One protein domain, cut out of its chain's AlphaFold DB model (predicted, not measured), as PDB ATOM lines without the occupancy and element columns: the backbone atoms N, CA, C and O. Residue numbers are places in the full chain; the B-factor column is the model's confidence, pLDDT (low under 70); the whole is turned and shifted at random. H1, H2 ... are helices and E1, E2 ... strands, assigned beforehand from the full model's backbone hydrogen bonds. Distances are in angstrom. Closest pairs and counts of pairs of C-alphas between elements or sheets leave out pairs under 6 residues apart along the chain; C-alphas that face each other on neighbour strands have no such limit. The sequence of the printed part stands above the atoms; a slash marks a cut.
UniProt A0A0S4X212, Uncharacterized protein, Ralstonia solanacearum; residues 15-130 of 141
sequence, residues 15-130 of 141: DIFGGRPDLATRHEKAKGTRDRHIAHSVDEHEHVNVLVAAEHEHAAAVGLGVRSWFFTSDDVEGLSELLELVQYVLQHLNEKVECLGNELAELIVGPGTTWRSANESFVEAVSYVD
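Overview. This is residues 15 to 130 of the 141 residues of an uncharacterized protein of Ralstonia solanacearum (UniProt A0A0S4X212). Helix H2 is the beam of an open arch, with the hairpin E1 and E2 as a leg near its first end and H3 as a leg making a corner near its last. H1 packs on H2 with residues 23 to 30. The printed part has 116 residues, mostly helix, with three named helices and two named strands, H1, E1, E2, H2, H3; it is extended, radius of gyration of the C-alphas 22.3 A, spanning 58 by 49 by 22 A.

Along the chain. H1, residues 21 to 39, begins at C-alpha 21 (63.630, 6.444, -62.871). E1 is residues 47 to 53, E2 63 to 69. H2, residues 76 to 108, is 46.9 A long. H3, residues 115 to 128, ends at C-alpha 128 (42.951, -1.681, -19.592).

Arrangement. H1 touches H2, about perpendicular at 73 degrees; closest C-alphas, Leu 23 and Leu 85, 6.0 A. E1 and E2 are an antiparallel hairpin; N 51 and O 65, 2.7 A, are within hydrogen-bond range. H2 touches H3 with residues 98 to 105 alone, only just about perpendicular at 72 degrees; closest C-alphas, Asn 102 and Trp 115, 4.5 A. In H1, H2 and H3 every O i to N i+4 pair is within hydrogen-bond range.

Size, cuts and confidence. The C-alphas farthest apart, His 58 and Pro 111, are 60.8 A apart. The printed part has no cut and no long link. Residues 120 to 130 stand free. pLDDT is under 70 at residues 40 to 49, 68 to 72 and 127 to 130.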
ATOM      1  N   ASP A  15      65.750  10.339 -53.583       79.25
ATOM      2  CA  ASP A  15      66.225   9.004 -53.234       79.25
ATOM      3  C   ASP A  15      65.086   7.981 -53.097       79.25
ATOM      4  O   ASP A  15      65.325   6.793 -53.286       79.25
ATOM      5  N   ILE A  16      63.841   8.419 -52.838       82.94
ATOM      6  CA  ILE A  16      62.660   7.535 -52.843       82.94
ATOM      7  C   ILE A  16      62.527   6.799 -54.182       82.94
ATOM      8  O   ILE A  16      62.100   5.655 -54.199       82.94
ATOM      9  N   PHE A  17      62.918   7.422 -55.297       85.94
ATOM     10  CA  PHE A  17      62.864   6.820 -56.631       85.94
ATOM     11  C   PHE A  17      64.174   6.133 -57.040       85.94
ATOM     12  O   PHE A  17      64.378   5.843 -58.223       85.94
ATOM     13  N   GLY A  18      65.082   5.878 -56.093       82.25
ATOM     14  CA  GLY A  18      66.294   5.101 -56.335       82.25
ATOM     15  C   GLY A  18      65.934   3.724 -56.900       82.25
ATOM     16  O   GLY A  18      65.334   2.904 -56.217       82.25
ATOM     17  N   GLY A  19      66.261   3.482 -58.172       84.62
ATOM     18  CA  GLY A  19      65.909   2.243 -58.883       84.62
ATOM     19  C   GLY A  19      64.594   2.279 -59.677       84.62
ATOM     20  O   GLY A  19      64.298   1.312 -60.372       84.62
ATOM     21  N   ARG A  20      63.836   3.386 -59.641       89.00
ATOM     22  CA  ARG A  20      62.607   3.606 -60.434       89.00
ATOM     23  C   ARG A  20      62.619   4.969 -61.154       89.00
ATOM     24  O   ARG A  20      61.835   5.865 -60.821       89.00
ATOM     25  N   PRO A  21      63.520   5.174 -62.139       89.31
ATOM     26  CA  PRO A  21      63.630   6.444 -62.871       89.31
ATOM     27  C   PRO A  21      62.374   6.787 -63.691       89.31
ATOM     28  O   PRO A  21      62.093   7.961 -63.951       89.31
ATOM     29  N   ASP A  22      61.596   5.775 -64.067       91.12
ATOM     30  CA  ASP A  22      60.277   5.903 -64.682       91.12
ATOM     31  C   ASP A  22      59.298   6.647 -63.758       91.12
ATOM     32  O   ASP A  22      58.693   7.646 -64.158       91.12
ATOM     33  N   LEU A  23      59.219   6.245 -62.484       90.19
ATOM     34  CA  LEU A  23      58.357   6.887 -61.489       90.19
ATOM     35  C   LEU A  23      58.829   8.299 -61.143       90.19
ATOM     36  O   LEU A  23      58.001   9.193 -60.970       90.19
ATOM     37  N   ALA A  24      60.143   8.536 -61.114       89.62
ATOM     38  CA  ALA A  24      60.686   9.884 -60.945       89.62
ATOM     39  C   ALA A  24      60.230  10.824 -62.075       89.62
ATOM     40  O   ALA A  24      59.843  11.966 -61.824       89.62
ATOM     41  N   THR A  25      60.232  10.339 -63.317       89.75
ATOM     42  CA  THR A  25      59.787  11.117 -64.482       89.75
ATOM     43  C   THR A  25      58.292  11.424 -64.402       89.75
ATOM     44  O   THR A  25      57.885  12.575 -64.571       89.75
ATOM     45  N   ARG A  26      57.474  10.420 -64.065       88.94
ATOM     46  CA  ARG A  26      56.026  10.584 -63.855       88.94
ATOM     47  C   ARG A  26      55.713  11.563 -62.723       88.94
ATOM     48  O   ARG A  26      54.837  12.410 -62.878       88.94
ATOM     49  N   HIS A  27      56.470  11.515 -61.624       88.81
ATOM     50  CA  HIS A  27      56.354  12.477 -60.528       88.81
ATOM     51  C   HIS A  27      56.586  13.913 -61.004       88.81
ATOM     52  O   HIS A  27      55.773  14.788 -60.711       88.81
ATOM     53  N   GLU A  28      57.671  14.174 -61.740       88.12
ATOM     54  CA  GLU A  28      57.948  15.527 -62.236       88.12
ATOM     55  C   GLU A  28      56.897  15.991 -63.247       88.12
ATOM     56  O   GLU A  28      56.518  17.160 -63.218       88.12
ATOM     57  N   LYS A  29      56.370  15.090 -64.089       86.00
ATOM     58  CA  LYS A  29      55.253  15.399 -64.994       86.00
ATOM     59  C   LYS A  29      54.013  15.832 -64.204       86.00
ATOM     60  O   LYS A  29      53.523  16.940 -64.408       86.00
ATOM     61  N   ALA A  30      53.555  15.011 -63.254       83.75
ATOM     62  CA  ALA A  30      52.373  15.300 -62.437       83.75
ATOM     63  C   ALA A  30      52.541  16.585 -61.606       83.75
ATOM     64  O   ALA A  30      51.644  17.425 -61.536       83.75
ATOM     65  N   LYS A  31      53.723  16.772 -61.012       84.88
ATOM     66  CA  LYS A  31      54.091  17.984 -60.279       84.88
ATOM     67  C   LYS A  31      54.110  19.212 -61.187       84.88
ATOM     68  O   LYS A  31      53.608  20.253 -60.781       84.88
ATOM     69  N   GLY A  32      54.661  19.101 -62.392       83.56
ATOM     70  CA  GLY A  32      54.703  20.184 -63.371       83.56
ATOM     71  C   GLY A  32      53.306  20.612 -63.815       83.56
ATOM     72  O   GLY A  32      53.024  21.808 -63.855       83.56
ATOM     73  N   THR A  33      52.416  19.651 -64.072       79.75
ATOM     74  CA  THR A  33      50.998  19.920 -64.345       79.75
ATOM     75  C   THR A  33      50.353  20.636 -63.160       79.75
ATOM     76  O   THR A  33      49.839  21.739 -63.326       79.75
ATOM     77  N   ARG A  34      50.485  20.097 -61.941       80.06
ATOM     78  CA  ARG A  34      49.989  20.736 -60.710       80.06
ATOM     79  C   ARG A  34      50.492  22.173 -60.546       80.06
ATOM     80  O   ARG A  34      49.709  23.067 -60.256       80.06
ATOM     81  N   ASP A  35      51.795  22.394 -60.691       80.62
ATOM     82  CA  ASP A  35      52.407  23.708 -60.495       80.62
ATOM     83  C   ASP A  35      51.925  24.710 -61.551       80.62
ATOM     84  O   ASP A  35      51.735  25.881 -61.227       80.62
ATOM     85  N   ARG A  36      51.641  24.245 -62.777       77.50
ATOM     86  CA  ARG A  36      51.004  25.058 -63.817       77.50
ATOM     87  C   ARG A  36      49.594  25.485 -63.408       77.50
ATOM     88  O   ARG A  36      49.337  26.678 -63.472       77.50
ATOM     89  N   HIS A  37      48.760  24.562 -62.920       74.25
ATOM     90  CA  HIS A  37      47.402  24.855 -62.426       74.25
ATOM     91  C   HIS A  37      47.379  25.769 -61.194       74.25
ATOM     92  O   HIS A  37      46.479  26.583 -61.025       74.25
ATOM     93  N   ILE A  38      48.389  25.672 -60.323       73.75
ATOM     94  CA  ILE A  38      48.533  26.598 -59.188       73.75
ATOM     95  C   ILE A  38      48.921  28.004 -59.669       73.75
ATOM     96  O   ILE A  38      48.461  28.991 -59.099       73.75
ATOM     97  N   ALA A  39      49.804  28.107 -60.664       74.31
ATOM     98  CA  ALA A  39      50.310  29.387 -61.158       74.31
ATOM     99  C   ALA A  39      49.321  30.106 -62.088       74.31
ATOM    100  O   ALA A  39      49.243  31.335 -62.083       74.31
ATOM    101  N   HIS A  40      48.579  29.343 -62.884       67.94
ATOM    102  CA  HIS A  40      47.627  29.819 -63.874       67.94
ATOM    103  C   HIS A  40      46.434  28.867 -63.851       67.94
ATOM    104  O   HIS A  40      46.645  27.674 -64.018       67.94
ATOM    105  N   SER A  41      45.204  29.351 -63.675       60.66
ATOM    106  CA  SER A  41      44.044  28.504 -63.977       60.66
ATOM    107  C   SER A  41      44.078  28.186 -65.470       60.66
ATOM    108  O   SER A  41      44.058  29.105 -66.291       60.66
ATOM    109  N   VAL A  42      44.260  26.914 -65.815       57.22
ATOM    110  CA  VAL A  42      44.593  26.446 -67.169       57.22
ATOM    111  C   VAL A  42      43.357  25.929 -67.910       57.22
ATOM    112  O   VAL A  42      43.438  25.747 -69.120       57.22
ATOM    113  N   ASP A  43      42.220  25.722 -67.239       61.69
ATOM    114  CA  ASP A  43      41.043  25.103 -67.863       61.69
ATOM    115  C   ASP A  43      39.702  25.644 -67.323       61.69
ATOM    116  O   ASP A  43      39.567  25.985 -66.149       61.69
ATOM    117  N   GLU A  44      38.691  25.691 -68.193       58.69
ATOM    118  CA  GLU A  44      37.285  25.983 -67.878       58.69
ATOM    119  C   GLU A  44      36.629  24.896 -67.007       58.69
ATOM    120  O   GLU A  44      35.625  25.149 -66.341       58.69
ATOM    121  N   HIS A  45      37.233  23.705 -66.962       60.38
ATOM    122  CA  HIS A  45      36.832  22.585 -66.107       60.38
ATOM    123  C   HIS A  45      37.474  22.622 -64.706       60.38
ATOM    124  O   HIS A  45      37.226  21.734 -63.883       60.38
ATOM    125  N   GLU A  46      38.303  23.625 -64.399       64.44
ATOM    126  CA  GLU A  46      38.838  23.813 -63.049       64.44
ATOM    127  C   GLU A  46      37.781  24.394 -62.112       64.44
ATOM    128  O   GLU A  46      37.316  25.526 -62.256       64.44
ATOM    129  N   HIS A  47      37.437  23.630 -61.079       66.19
ATOM    130  CA  HIS A  47      36.481  24.071 -60.075       66.19
ATOM    131  C   HIS A  47      37.198  24.819 -58.949       66.19
ATOM    132  O   HIS A  47      37.942  24.233 -58.154       66.19
ATOM    133  N   VAL A  48      36.921  26.118 -58.831       68.56
ATOM    134  CA  VAL A  48      37.312  26.925 -57.669       68.56
ATOM    135  C   VAL A  48      36.136  27.013 -56.705       68.56
ATOM    136  O   VAL A  48      35.110  27.625 -56.989       68.56
ATOM    137  N   ASN A  49      36.302  26.415 -55.533       69.19
ATOM    138  CA  ASN A  49      35.360  26.516 -54.431       69.19
ATOM    139  C   ASN A  49      35.772  27.667 -53.511       69.19
ATOM    140  O   ASN A  49      36.804  27.599 -52.836       69.19
ATOM    141  N   VAL A  50      34.947  28.713 -53.465       76.81
ATOM    142  CA  VAL A  50      35.064  29.789 -52.475       76.81
ATOM    143  C   VAL A  50      34.199  29.422 -51.277       76.81
ATOM    144  O   VAL A  50      32.975  29.414 -51.343       76.81
ATOM    145  N   LEU A  51      34.857  29.075 -50.179       82.06
ATOM    146  CA  LEU A  51      34.240  28.745 -48.907       82.06
ATOM    147  C   LEU A  51      34.177  30.007 -48.055       82.06
ATOM    148  O   LEU A  51      35.203  30.627 -47.777       82.06
ATOM    149  N   VAL A  52      32.982  30.368 -47.602       85.69
ATOM    150  CA  VAL A  52      32.795  31.442 -46.629       85.69
ATOM    151  C   VAL A  52      32.666  30.803 -45.255       85.69
ATOM    152  O   VAL A  52      31.779  29.986 -45.023       85.69
ATOM    153  N   ALA A  53      33.578  31.147 -44.350       88.69
ATOM    154  CA  ALA A  53      33.466  30.746 -42.959       88.69
ATOM    155  C   ALA A  53      32.470  31.688 -42.277       88.69
ATOM    156  O   ALA A  53      32.726  32.884 -42.148       88.69
ATOM    157  N   ALA A  54      31.341  31.135 -41.860       91.56
ATOM    158  CA  ALA A  54      30.314  31.790 -41.068       91.56
ATOM    159  C   ALA A  54      29.759  30.760 -40.077       91.56
ATOM    160  O   ALA A  54      29.871  29.555 -40.309       91.56
ATOM    161  N   GLU A  55      29.182  31.220 -38.971       85.12
ATOM    162  CA  GLU A  55      28.578  30.325 -37.974       85.12
ATOM    163  C   GLU A  55      27.380  29.549 -38.555       85.12
ATOM    164  O   GLU A  55      27.195  28.373 -38.254       85.12
ATOM    165  N   HIS A  56      26.614  30.188 -39.449       89.94
ATOM    166  CA  HIS A  56      25.525  29.606 -40.242       89.94
ATOM    167  C   HIS A  56      25.227  30.478 -41.484       89.94
ATOM    168  O   HIS A  56      25.798  31.556 -41.640       89.94
ATOM    169  N   GLU A  57      24.304  30.049 -42.355       86.81
ATOM    170  CA  GLU A  57      24.043  30.654 -43.682       86.81
ATOM    171  C   GLU A  57      23.617  32.137 -43.676       86.81
ATOM    172  O   GLU A  57      23.820  32.851 -44.653       86.81
ATOM    173  N   HIS A  58      23.056  32.616 -42.564       91.38
ATOM    174  CA  HIS A  58      22.662  34.020 -42.368       91.38
ATOM    175  C   HIS A  58      23.619  34.846 -41.486       91.38
ATOM    176  O   HIS A  58      23.351  36.021 -41.241       91.38
ATOM    177  N   ALA A  59      24.696  34.253 -40.960       93.06
ATOM    178  CA  ALA A  59      25.643  34.956 -40.098       93.06
ATOM    179  C   ALA A  59      26.627  35.805 -40.920       93.06
ATOM    180  O   ALA A  59      26.855  35.565 -42.106       93.06
ATOM    181  N   ALA A  60      27.251  36.791 -40.271       90.38
ATOM    182  CA  ALA A  60      28.332  37.545 -40.894       90.38
ATOM    183  C   ALA A  60      29.519  36.620 -41.221       90.38
ATOM    184  O   ALA A  60      29.902  35.767 -40.416       90.38
ATOM    185  N   ALA A  61      30.122  36.816 -42.393       89.00
ATOM    186  CA  ALA A  61      31.330  36.103 -42.780       89.00
ATOM    187  C   ALA A  61      32.499  36.494 -41.862       89.00
ATOM    188  O   ALA A  61      32.844  37.669 -41.750       89.00
ATOM    189  N   VAL A  62      33.131  35.501 -41.239       92.56
ATOM    190  CA  VAL A  62      34.319  35.668 -40.384       92.56
ATOM    191  C   VAL A  62      35.609  35.244 -41.084       92.56
ATOM    192  O   VAL A  62      36.702  35.470 -40.571       92.56
ATOM    193  N   GLY A  63      35.507  34.643 -42.270       85.62
ATOM    194  CA  GLY A  63      36.662  34.261 -43.068       85.62
ATOM    195  C   GLY A  63      36.291  33.793 -44.467       85.62
ATOM    196  O   GLY A  63      35.132  33.507 -44.768       85.62
ATOM    197  N   LEU A  64      37.306  33.696 -45.320       87.50
ATOM    198  CA  LEU A  64      37.183  33.208 -46.686       87.50
ATOM    199  C   LEU A  64      38.306  32.208 -46.964       87.50
ATOM    200  O   LEU A  64      39.471  32.467 -46.665       87.50
ATOM    201  N   GLY A  65      37.946  31.056 -47.518       77.06
ATOM    202  CA  GLY A  65      38.867  30.022 -47.966       77.06
ATOM    203  C   GLY A  65      38.666  29.755 -49.450       77.06
ATOM    204  O   GLY A  65      37.541  29.601 -49.905       77.06
ATOM    205  N   VAL A  66      39.752  29.665 -50.210       73.88
ATOM    206  CA  VAL A  66      39.702  29.309 -51.633       73.88
ATOM    207  C   VAL A  66      40.300  27.920 -51.797       73.88
ATOM    208  O   VAL A  66      41.410  27.663 -51.329       73.88
ATOM    209  N   ARG A  67      39.559  27.006 -52.428       71.19
ATOM    210  CA  ARG A  67      40.031  25.662 -52.780       71.19
ATOM    211  C   ARG A  67      39.922  25.456 -54.281       71.19
ATOM    212  O   ARG A  67      38.815  25.443 -54.808       71.19
ATOM    213  N   SER A  68      41.050  25.229 -54.936       67.25
ATOM    214  CA  SER A  68      41.088  24.864 -56.353       67.25
ATOM    215  C   SER A  68      41.197  23.351 -56.500       67.25
ATOM    216  O   SER A  68      42.021  22.724 -55.831       67.25
ATOM    217  N   TRP A  69      40.373  22.781 -57.373       69.88
ATOM    218  CA  TRP A  69      40.404  21.375 -57.759       69.88
ATOM    219  C   TRP A  69      40.749  21.308 -59.243       69.88
ATOM    220  O   TRP A  69      40.054  21.900 -60.065       69.88
ATOM    221  N   PHE A  70      41.825  20.605 -59.574       69.81
ATOM    222  CA  PHE A  70      42.283  20.414 -60.946       69.81
ATOM    223  C   PHE A  70      42.693  18.957 -61.144       69.81
ATOM    224  O   PHE A  70      43.194  18.304 -60.221       69.81
ATOM    225  N   PHE A  71      42.478  18.448 -62.353       69.06
ATOM    226  CA  PHE A  71      42.956  17.130 -62.740       69.06
ATOM    227  C   PHE A  71      44.443  17.220 -63.085       69.06
ATOM    228  O   PHE A  71      44.878  18.110 -63.802       69.06
ATOM    229  N   THR A  72      45.249  16.303 -62.553       68.69
ATOM    230  CA  THR A  72      46.687  16.227 -62.869       68.69
ATOM    231  C   THR A  72      46.996  15.218 -63.976       68.69
ATOM    232  O   THR A  72      48.166  14.917 -64.207       68.69
ATOM    233  N   SER A  73      45.960  14.661 -64.610       73.75
ATOM    234  CA  SER A  73      46.039  13.654 -65.667       73.75
ATOM    235  C   SER A  73      44.984  13.923 -66.731       73.75
ATOM    236  O   SER A  73      43.848  14.248 -66.387       73.75
ATOM    237  N   ASP A  74      45.366  13.725 -67.989       73.38
ATOM    238  CA  ASP A  74      44.541  14.017 -69.162       73.38
ATOM    239  C   ASP A  74      43.612  12.842 -69.532       73.38
ATOM    240  O   ASP A  74      42.590  13.033 -70.189       73.38
ATOM    241  N   ASP A  75      43.942  11.618 -69.097       80.31
ATOM    242  CA  ASP A  75      43.204  10.397 -69.435       80.31
ATOM    243  C   ASP A  75      43.307   9.292 -68.356       80.31
ATOM    244  O   ASP A  75      43.901   9.460 -67.282       80.31
ATOM    245  N   VAL A  76      42.673   8.147 -68.646       85.75
ATOM    246  CA  VAL A  76      42.646   6.943 -67.795       85.75
ATOM    247  C   VAL A  76      44.040   6.335 -67.616       85.75
ATOM    248  O   VAL A  76      44.345   5.800 -66.546       85.75
ATOM    249  N   GLU A  77      44.890   6.414 -68.639       86.81
ATOM    250  CA  GLU A  77      46.253   5.892 -68.580       86.81
ATOM    251  C   GLU A  77      47.076   6.710 -67.583       86.81
ATOM    252  O   GLU A  77      47.611   6.148 -66.630       86.81
ATOM    253  N   GLY A  78      47.069   8.039 -67.696       83.94
ATOM    254  CA  GLY A  78      47.770   8.914 -66.762       83.94
ATOM    255  C   GLY A  78      47.230   8.833 -65.326       83.94
ATOM    256  O   GLY A  78      48.001   8.960 -64.371       83.94
ATOM    257  N   LEU A  79      45.935   8.544 -65.133       84.69
ATOM    258  CA  LEU A  79      45.381   8.260 -63.803       84.69
ATOM    259  C   LEU A  79      45.943   6.954 -63.232       84.69
ATOM    260  O   LEU A  79      46.263   6.888 -62.045       84.69
ATOM    261  N   SER A  80      46.099   5.934 -64.075       88.19
ATOM    262  CA  SER A  80      46.699   4.654 -63.689       88.19
ATOM    263  C   SER A  80      48.182   4.818 -63.339       88.19
ATOM    264  O   SER A  80      48.634   4.297 -62.321       88.19
ATOM    265  N   GLU A  81      48.925   5.616 -64.113       88.44
ATOM    266  CA  GLU A  81      50.323   5.954 -63.816       88.44
ATOM    267  C   GLU A  81      50.472   6.716 -62.491       88.44
ATOM    268  O   GLU A  81      51.394   6.454 -61.712       88.44
ATOM    269  N   LEU A  82      49.561   7.655 -62.213       87.50
ATOM    270  CA  LEU A  82      49.541   8.390 -60.951       87.50
ATOM    271  C   LEU A  82      49.226   7.467 -59.770       87.50
ATOM    272  O   LEU A  82      49.847   7.594 -58.715       87.50
ATOM    273  N   LEU A  83      48.293   6.528 -59.940       90.38
ATOM    274  CA  LEU A  83      47.974   5.539 -58.916       90.38
ATOM    275  C   LEU A  83      49.184   4.650 -58.601       90.38
ATOM    276  O   LEU A  83      49.496   4.462 -57.426       90.38
ATOM    277  N   GLU A  84      49.896   4.165 -59.622       92.25
ATOM    278  CA  GLU A  84      51.126   3.381 -59.441       92.25
ATOM    279  C   GLU A  84      52.183   4.182 -58.661       92.25
ATOM    280  O   GLU A  84      52.781   3.681 -57.706       92.25
ATOM    281  N   LEU A  85      52.367   5.459 -59.015       90.88
ATOM    282  CA  LEU A  85      53.276   6.360 -58.309       90.88
ATOM    283  C   LEU A  85      52.894   6.512 -56.828       90.88
ATOM    284  O   LEU A  85      53.765   6.444 -55.959       90.88
ATOM    285  N   VAL A  86      51.607   6.714 -56.527       89.81
ATOM    286  CA  VAL A  86      51.118   6.839 -55.144       89.81
ATOM    287  C   VAL A  86      51.345   5.543 -54.370       89.81
ATOM    288  O   VAL A  86      51.850   5.593 -53.250       89.81
ATOM    289  N   GLN A  87      51.021   4.393 -54.958       93.38
ATOM    290  CA  GLN A  87      51.212   3.088 -54.321       93.38
ATOM    291  C   GLN A  87      52.683   2.829 -53.990       93.38
ATOM    292  O   GLN A  87      52.992   2.435 -52.867       93.38
ATOM    293  N   TYR A  88      53.591   3.126 -54.922       91.38
ATOM    294  CA  TYR A  88      55.027   2.980 -54.700       91.38
ATOM    295  C   TYR A  88      55.527   3.851 -53.540       91.38
ATOM    296  O   TYR A  88      56.240   3.376 -52.654       91.38
ATOM    297  N   VAL A  89      55.120   5.125 -53.501       88.38
ATOM    298  CA  VAL A  89      55.508   6.038 -52.416       88.38
ATOM    299  C   VAL A  89      54.924   5.585 -51.077       88.38
ATOM    300  O   VAL A  89      55.632   5.616 -50.073       88.38
ATOM    301  N   LEU A  90      53.664   5.139 -51.042       88.81
ATOM    302  CA  LEU A  90      53.034   4.621 -49.823       88.81
ATOM    303  C   LEU A  90      53.764   3.391 -49.288       88.81
ATOM    304  O   LEU A  90      54.020   3.314 -48.088       88.81
ATOM    305  N   GLN A  91      54.138   2.462 -50.166       90.69
ATOM    306  CA  GLN A  91      54.911   1.290 -49.779       90.69
ATOM    307  C   GLN A  91      56.259   1.692 -49.168       90.69
ATOM    308  O   GLN A  91      56.576   1.270 -48.059       90.69
ATOM    309  N   HIS A  92      57.007   2.577 -49.833       88.31
ATOM    310  CA  HIS A  92      58.292   3.059 -49.325       88.31
ATOM    311  C   HIS A  92      58.167   3.754 -47.957       88.31
ATOM    312  O   HIS A  92      59.029   3.606 -47.088       88.31
ATOM    313  N   LEU A  93      57.100   4.533 -47.750       85.44
ATOM    314  CA  LEU A  93      56.834   5.173 -46.460       85.44
ATOM    315  C   LEU A  93      56.500   4.146 -45.379       85.44
ATOM    316  O   LEU A  93      57.024   4.268 -44.276       85.44
ATOM    317  N   ASN A  94      55.685   3.136 -45.685       86.31
ATOM    318  CA  ASN A  94      55.354   2.072 -44.738       86.31
ATOM    319  C   ASN A  94      56.606   1.297 -44.308       86.31
ATOM    320  O   ASN A  94      56.812   1.113 -43.115       86.31
ATOM    321  N   GLU A  95      57.481   0.934 -45.248       87.62
ATOM    322  CA  GLU A  95      58.754   0.263 -44.949       87.62
ATOM    323  C   GLU A  95      59.647   1.118 -44.036       87.62
ATOM    324  O   GLU A  95      60.215   0.623 -43.062       87.62
ATOM    325  N   LYS A  96      59.728   2.431 -44.293       85.44
ATOM    326  CA  LYS A  96      60.462   3.359 -43.422       85.44
ATOM    327  C   LYS A  96      59.842   3.490 -42.037       85.44
ATOM    328  O   LYS A  96      60.581   3.541 -41.059       85.44
ATOM    329  N   VAL A  97      58.516   3.565 -41.948       84.94
ATOM    330  CA  VAL A  97      57.795   3.629 -40.669       84.94
ATOM    331  C   VAL A  97      58.016   2.349 -39.872       84.94
ATOM    332  O   VAL A  97      58.286   2.438 -38.680       84.94
ATOM    333  N   GLU A  98      57.959   1.178 -40.506       87.69
ATOM    334  CA  GLU A  98      58.239  -0.092 -39.835       87.69
ATOM    335  C   GLU A  98      59.695  -0.174 -39.365       87.69
ATOM    336  O   GLU A  98      59.935  -0.519 -38.212       87.69
ATOM    337  N   CYS A  99      60.666   0.193 -40.205       88.69
ATOM    338  CA  CYS A  99      62.085   0.166 -39.844       88.69
ATOM    339  C   CYS A  99      62.398   1.108 -38.672       88.69
ATOM    340  O   CYS A  99      62.905   0.658 -37.646       88.69
ATOM    341  N   LEU A 100      62.019   2.385 -38.780       90.38
ATOM    342  CA  LEU A 100      62.230   3.371 -37.714       90.38
ATOM    343  C   LEU A 100      61.426   3.033 -36.455       90.38
ATOM    344  O   LEU A 100      61.893   3.245 -35.338       90.38
ATOM    345  N   GLY A 101      60.214   2.505 -36.622       88.56
ATOM    346  CA  GLY A 101      59.386   2.050 -35.513       88.56
ATOM    347  C   GLY A 101      60.022   0.874 -34.773       88.56
ATOM    348  O   GLY A 101      59.974   0.839 -33.548       88.56
ATOM    349  N   ASN A 102      60.627  -0.077 -35.492       91.81
ATOM    350  CA  ASN A 102      61.340  -1.201 -34.888       91.81
ATOM    351  C   ASN A 102      62.572  -0.706 -34.124       91.81
ATOM    352  O   ASN A 102      62.734  -1.065 -32.964       91.81
ATOM    353  N   GLU A 103      63.382   0.178 -34.716       90.88
ATOM    354  CA  GLU A 103      64.528   0.796 -34.027       90.88
ATOM    355  C   GLU A 103      64.092   1.500 -32.732       90.88
ATOM    356  O   GLU A 103      64.706   1.335 -31.678       90.88
ATOM    357  N   LEU A 104      62.990   2.252 -32.785       89.56
ATOM    358  CA  LEU A 104      62.425   2.921 -31.615       89.56
ATOM    359  C   LEU A 104      61.925   1.923 -30.559       89.56
ATOM    360  O   LEU A 104      62.159   2.119 -29.367       89.56
ATOM    361  N   ALA A 105      61.239   0.862 -30.984       89.69
ATOM    362  CA  ALA A 105      60.734  -0.177 -30.097       89.69
ATOM    363  C   ALA A 105      61.876  -0.913 -29.385       89.69
ATOM    364  O   ALA A 105      61.796  -1.133 -28.176       89.69
ATOM    365  N   GLU A 106      62.962  -1.225 -30.092       92.81
ATOM    366  CA  GLU A 106      64.148  -1.836 -29.492       92.81
ATOM    367  C   GLU A 106      64.815  -0.926 -28.457       92.81
ATOM    368  O   GLU A 106      65.227  -1.401 -27.397       92.81
ATOM    369  N   LEU A 107      64.881   0.381 -28.731       90.44
ATOM    370  CA  LEU A 107      65.460   1.371 -27.820       90.44
ATOM    371  C   LEU A 107      64.630   1.582 -26.546       90.44
ATOM    372  O   LEU A 107      65.204   1.829 -25.486       90.44
ATOM    373  N   ILE A 108      63.299   1.536 -26.647       87.56
ATOM    374  CA  ILE A 108      62.391   1.828 -25.524       87.56
ATOM    375  C   ILE A 108      62.054   0.569 -24.723       87.56
ATOM    376  O   ILE A 108      62.085   0.600 -23.494       87.56
ATOM    377  N   VAL A 109      61.673  -0.511 -25.407       89.56
ATOM    378  CA  VAL A 109      61.125  -1.726 -24.783       89.56
ATOM    379  C   VAL A 109      62.221  -2.760 -24.553       89.56
ATOM    380  O   VAL A 109      62.296  -3.353 -23.478       89.56
ATOM    381  N   GLY A 110      63.090  -2.958 -25.545       88.19
ATOM    382  CA  GLY A 110      64.244  -3.846 -25.447       88.19
ATOM    383  C   GLY A 110      64.530  -4.641 -26.727       88.19
ATOM    384  O   GLY A 110      63.710  -4.658 -27.650       88.19
ATOM    385  N   PRO A 111      65.687  -5.328 -26.791       92.31
ATOM    386  CA  PRO A 111      66.174  -5.982 -28.007       92.31
ATOM    387  C   PRO A 111      65.185  -6.992 -28.604       92.31
ATOM    388  O   PRO A 111      64.616  -7.805 -27.876       92.31
ATOM    389  N   GLY A 112      65.018  -6.974 -29.931       89.81
ATOM    390  CA  GLY A 112      64.118  -7.879 -30.653       89.81
ATOM    391  C   GLY A 112      62.639  -7.482 -30.615       89.81
ATOM    392  O   GLY A 112      61.798  -8.217 -31.136       89.81
ATOM    393  N   THR A 113      62.304  -6.333 -30.020       89.81
ATOM    394  CA  THR A 113      60.933  -5.809 -30.018       89.81
ATOM    395  C   THR A 113      60.626  -5.117 -31.343       89.81
ATOM    396  O   THR A 113      61.350  -4.229 -31.777       89.81
ATOM    397  N   THR A 114      59.508  -5.480 -31.969       92.25
ATOM    398  CA  THR A 114      59.026  -4.807 -33.186       92.25
ATOM    399  C   THR A 114      58.093  -3.644 -32.850       92.25
ATOM    400  O   THR A 114      57.433  -3.644 -31.808       92.25
ATOM    401  N   TRP A 115      57.958  -2.688 -33.770       89.69
ATOM    402  CA  TRP A 115      56.978  -1.606 -33.691       89.69
ATOM    403  C   TRP A 115      55.569  -2.137 -33.464       89.69
ATOM    404  O   TRP A 115      54.835  -1.625 -32.626       89.69
ATOM    405  N   ARG A 116      55.199  -3.195 -34.194       89.56
ATOM    406  CA  ARG A 116      53.870  -3.802 -34.111       89.56
ATOM    407  C   ARG A 116      53.601  -4.344 -32.713       89.56
ATOM    408  O   ARG A 116      52.616  -3.943 -32.105       89.56
ATOM    409  N   SER A 117      54.509  -5.165 -32.184       89.94
ATOM    410  CA  SER A 117      54.374  -5.714 -30.831       89.94
ATOM    411  C   SER A 117      54.388  -4.622 -29.760       89.94
ATOM    412  O   SER A 117      53.584  -4.667 -28.838       89.94
ATOM    413  N   ALA A 118      55.248  -3.604 -29.894       87.38
ATOM    414  CA  ALA A 118      55.291  -2.488 -28.950       87.38
ATOM    415  C   ALA A 118      53.986  -1.678 -28.962       87.38
ATOM    416  O   ALA A 118      53.481  -1.304 -27.906       87.38
ATOM    417  N   ASN A 119      53.421  -1.436 -30.146       85.62
ATOM    418  CA  ASN A 119      52.177  -0.694 -30.297       85.62
ATOM    419  C   ASN A 119      50.968  -1.504 -29.799       85.62
ATOM    420  O   ASN A 119      50.093  -0.943 -29.151       85.62
ATOM    421  N   GLU A 120      50.935  -2.818 -30.035       87.25
ATOM    422  CA  GLU A 120      49.922  -3.719 -29.465       87.25
ATOM    423  C   GLU A 120      49.980  -3.720 -27.932       87.25
ATOM    424  O   GLU A 120      48.959  -3.483 -27.287       87.25
ATOM    425  N   SER A 121      51.172  -3.881 -27.345       82.69
ATOM    426  CA  SER A 121      51.357  -3.817 -25.888       82.69
ATOM    427  C   SER A 121      50.991  -2.450 -25.310       82.69
ATOM    428  O   SER A 121      50.397  -2.376 -24.236       82.69
ATOM    429  N   PHE A 122      51.309  -1.361 -26.014       82.56
ATOM    430  CA  PHE A 122      50.900  -0.018 -25.612       82.56
ATOM    431  C   PHE A 122      49.378   0.126 -25.633       82.56
ATOM    432  O   PHE A 122      48.808   0.559 -24.635       82.56
ATOM    433  N   VAL A 123      48.714  -0.263 -26.729       81.69
ATOM    434  CA  VAL A 123      47.250  -0.208 -26.862       81.69
ATOM    435  C   VAL A 123      46.572  -1.036 -25.772       81.69
ATOM    436  O   VAL A 123      45.607  -0.561 -25.179       81.69
ATOM    437  N   GLU A 124      47.074  -2.230 -25.463       78.75
ATOM    438  CA  GLU A 124      46.565  -3.059 -24.367       78.75
ATOM    439  C   GLU A 124      46.736  -2.362 -23.007       78.75
ATOM    440  O   GLU A 124      45.769  -2.232 -22.252       78.75
ATOM    441  N   ALA A 125      47.929  -1.831 -22.725       75.06
ATOM    442  CA  ALA A 125      48.214  -1.117 -21.482       75.06
ATOM    443  C   ALA A 125      47.314   0.116 -21.304       75.06
ATOM    444  O   ALA A 125      46.737   0.310 -20.233       75.06
ATOM    445  N   VAL A 126      47.124   0.922 -22.353       74.44
ATOM    446  CA  VAL A 126      46.252   2.104 -22.278       74.44
ATOM    447  C   VAL A 126      44.771   1.758 -22.387       74.44
ATOM    448  O   VAL A 126      43.942   2.553 -21.993       74.44
ATOM    449  N   SER A 127      44.378   0.591 -22.890       68.06
ATOM    450  CA  SER A 127      42.952   0.224 -22.927       68.06
ATOM    451  C   SER A 127      42.458  -0.319 -21.585       68.06
ATOM    452  O   SER A 127      41.280  -0.163 -21.267       68.06
ATOM    453  N   TYR A 128      43.339  -0.947 -20.799       58.34
ATOM    454  CA  TYR A 128      42.951  -1.681 -19.592       58.34
ATOM    455  C   TYR A 128      43.574  -1.171 -18.288       58.34
ATOM    456  O   TYR A 128      42.950  -1.324 -17.239       58.34
ATOM    457  N   VAL A 129      44.781  -0.595 -18.319       58.62
ATOM    458  CA  VAL A 129      45.552  -0.265 -17.103       58.62
ATOM    459  C   VAL A 129      45.559   1.236 -16.820       58.62
ATOM    460  O   VAL A 129      45.330   1.631 -15.679       58.62
ATOM    461  N   ASP A 130      45.779   2.066 -17.842       53.19
ATOM    462  CA  ASP A 130      45.767   3.530 -17.717       53.19
ATOM    463  C   ASP A 130      45.180   4.177 -18.987       53.19
ATOM    464  O   ASP A 130      45.923   4.503 -19.919       53.19
TER     465      ASP A 130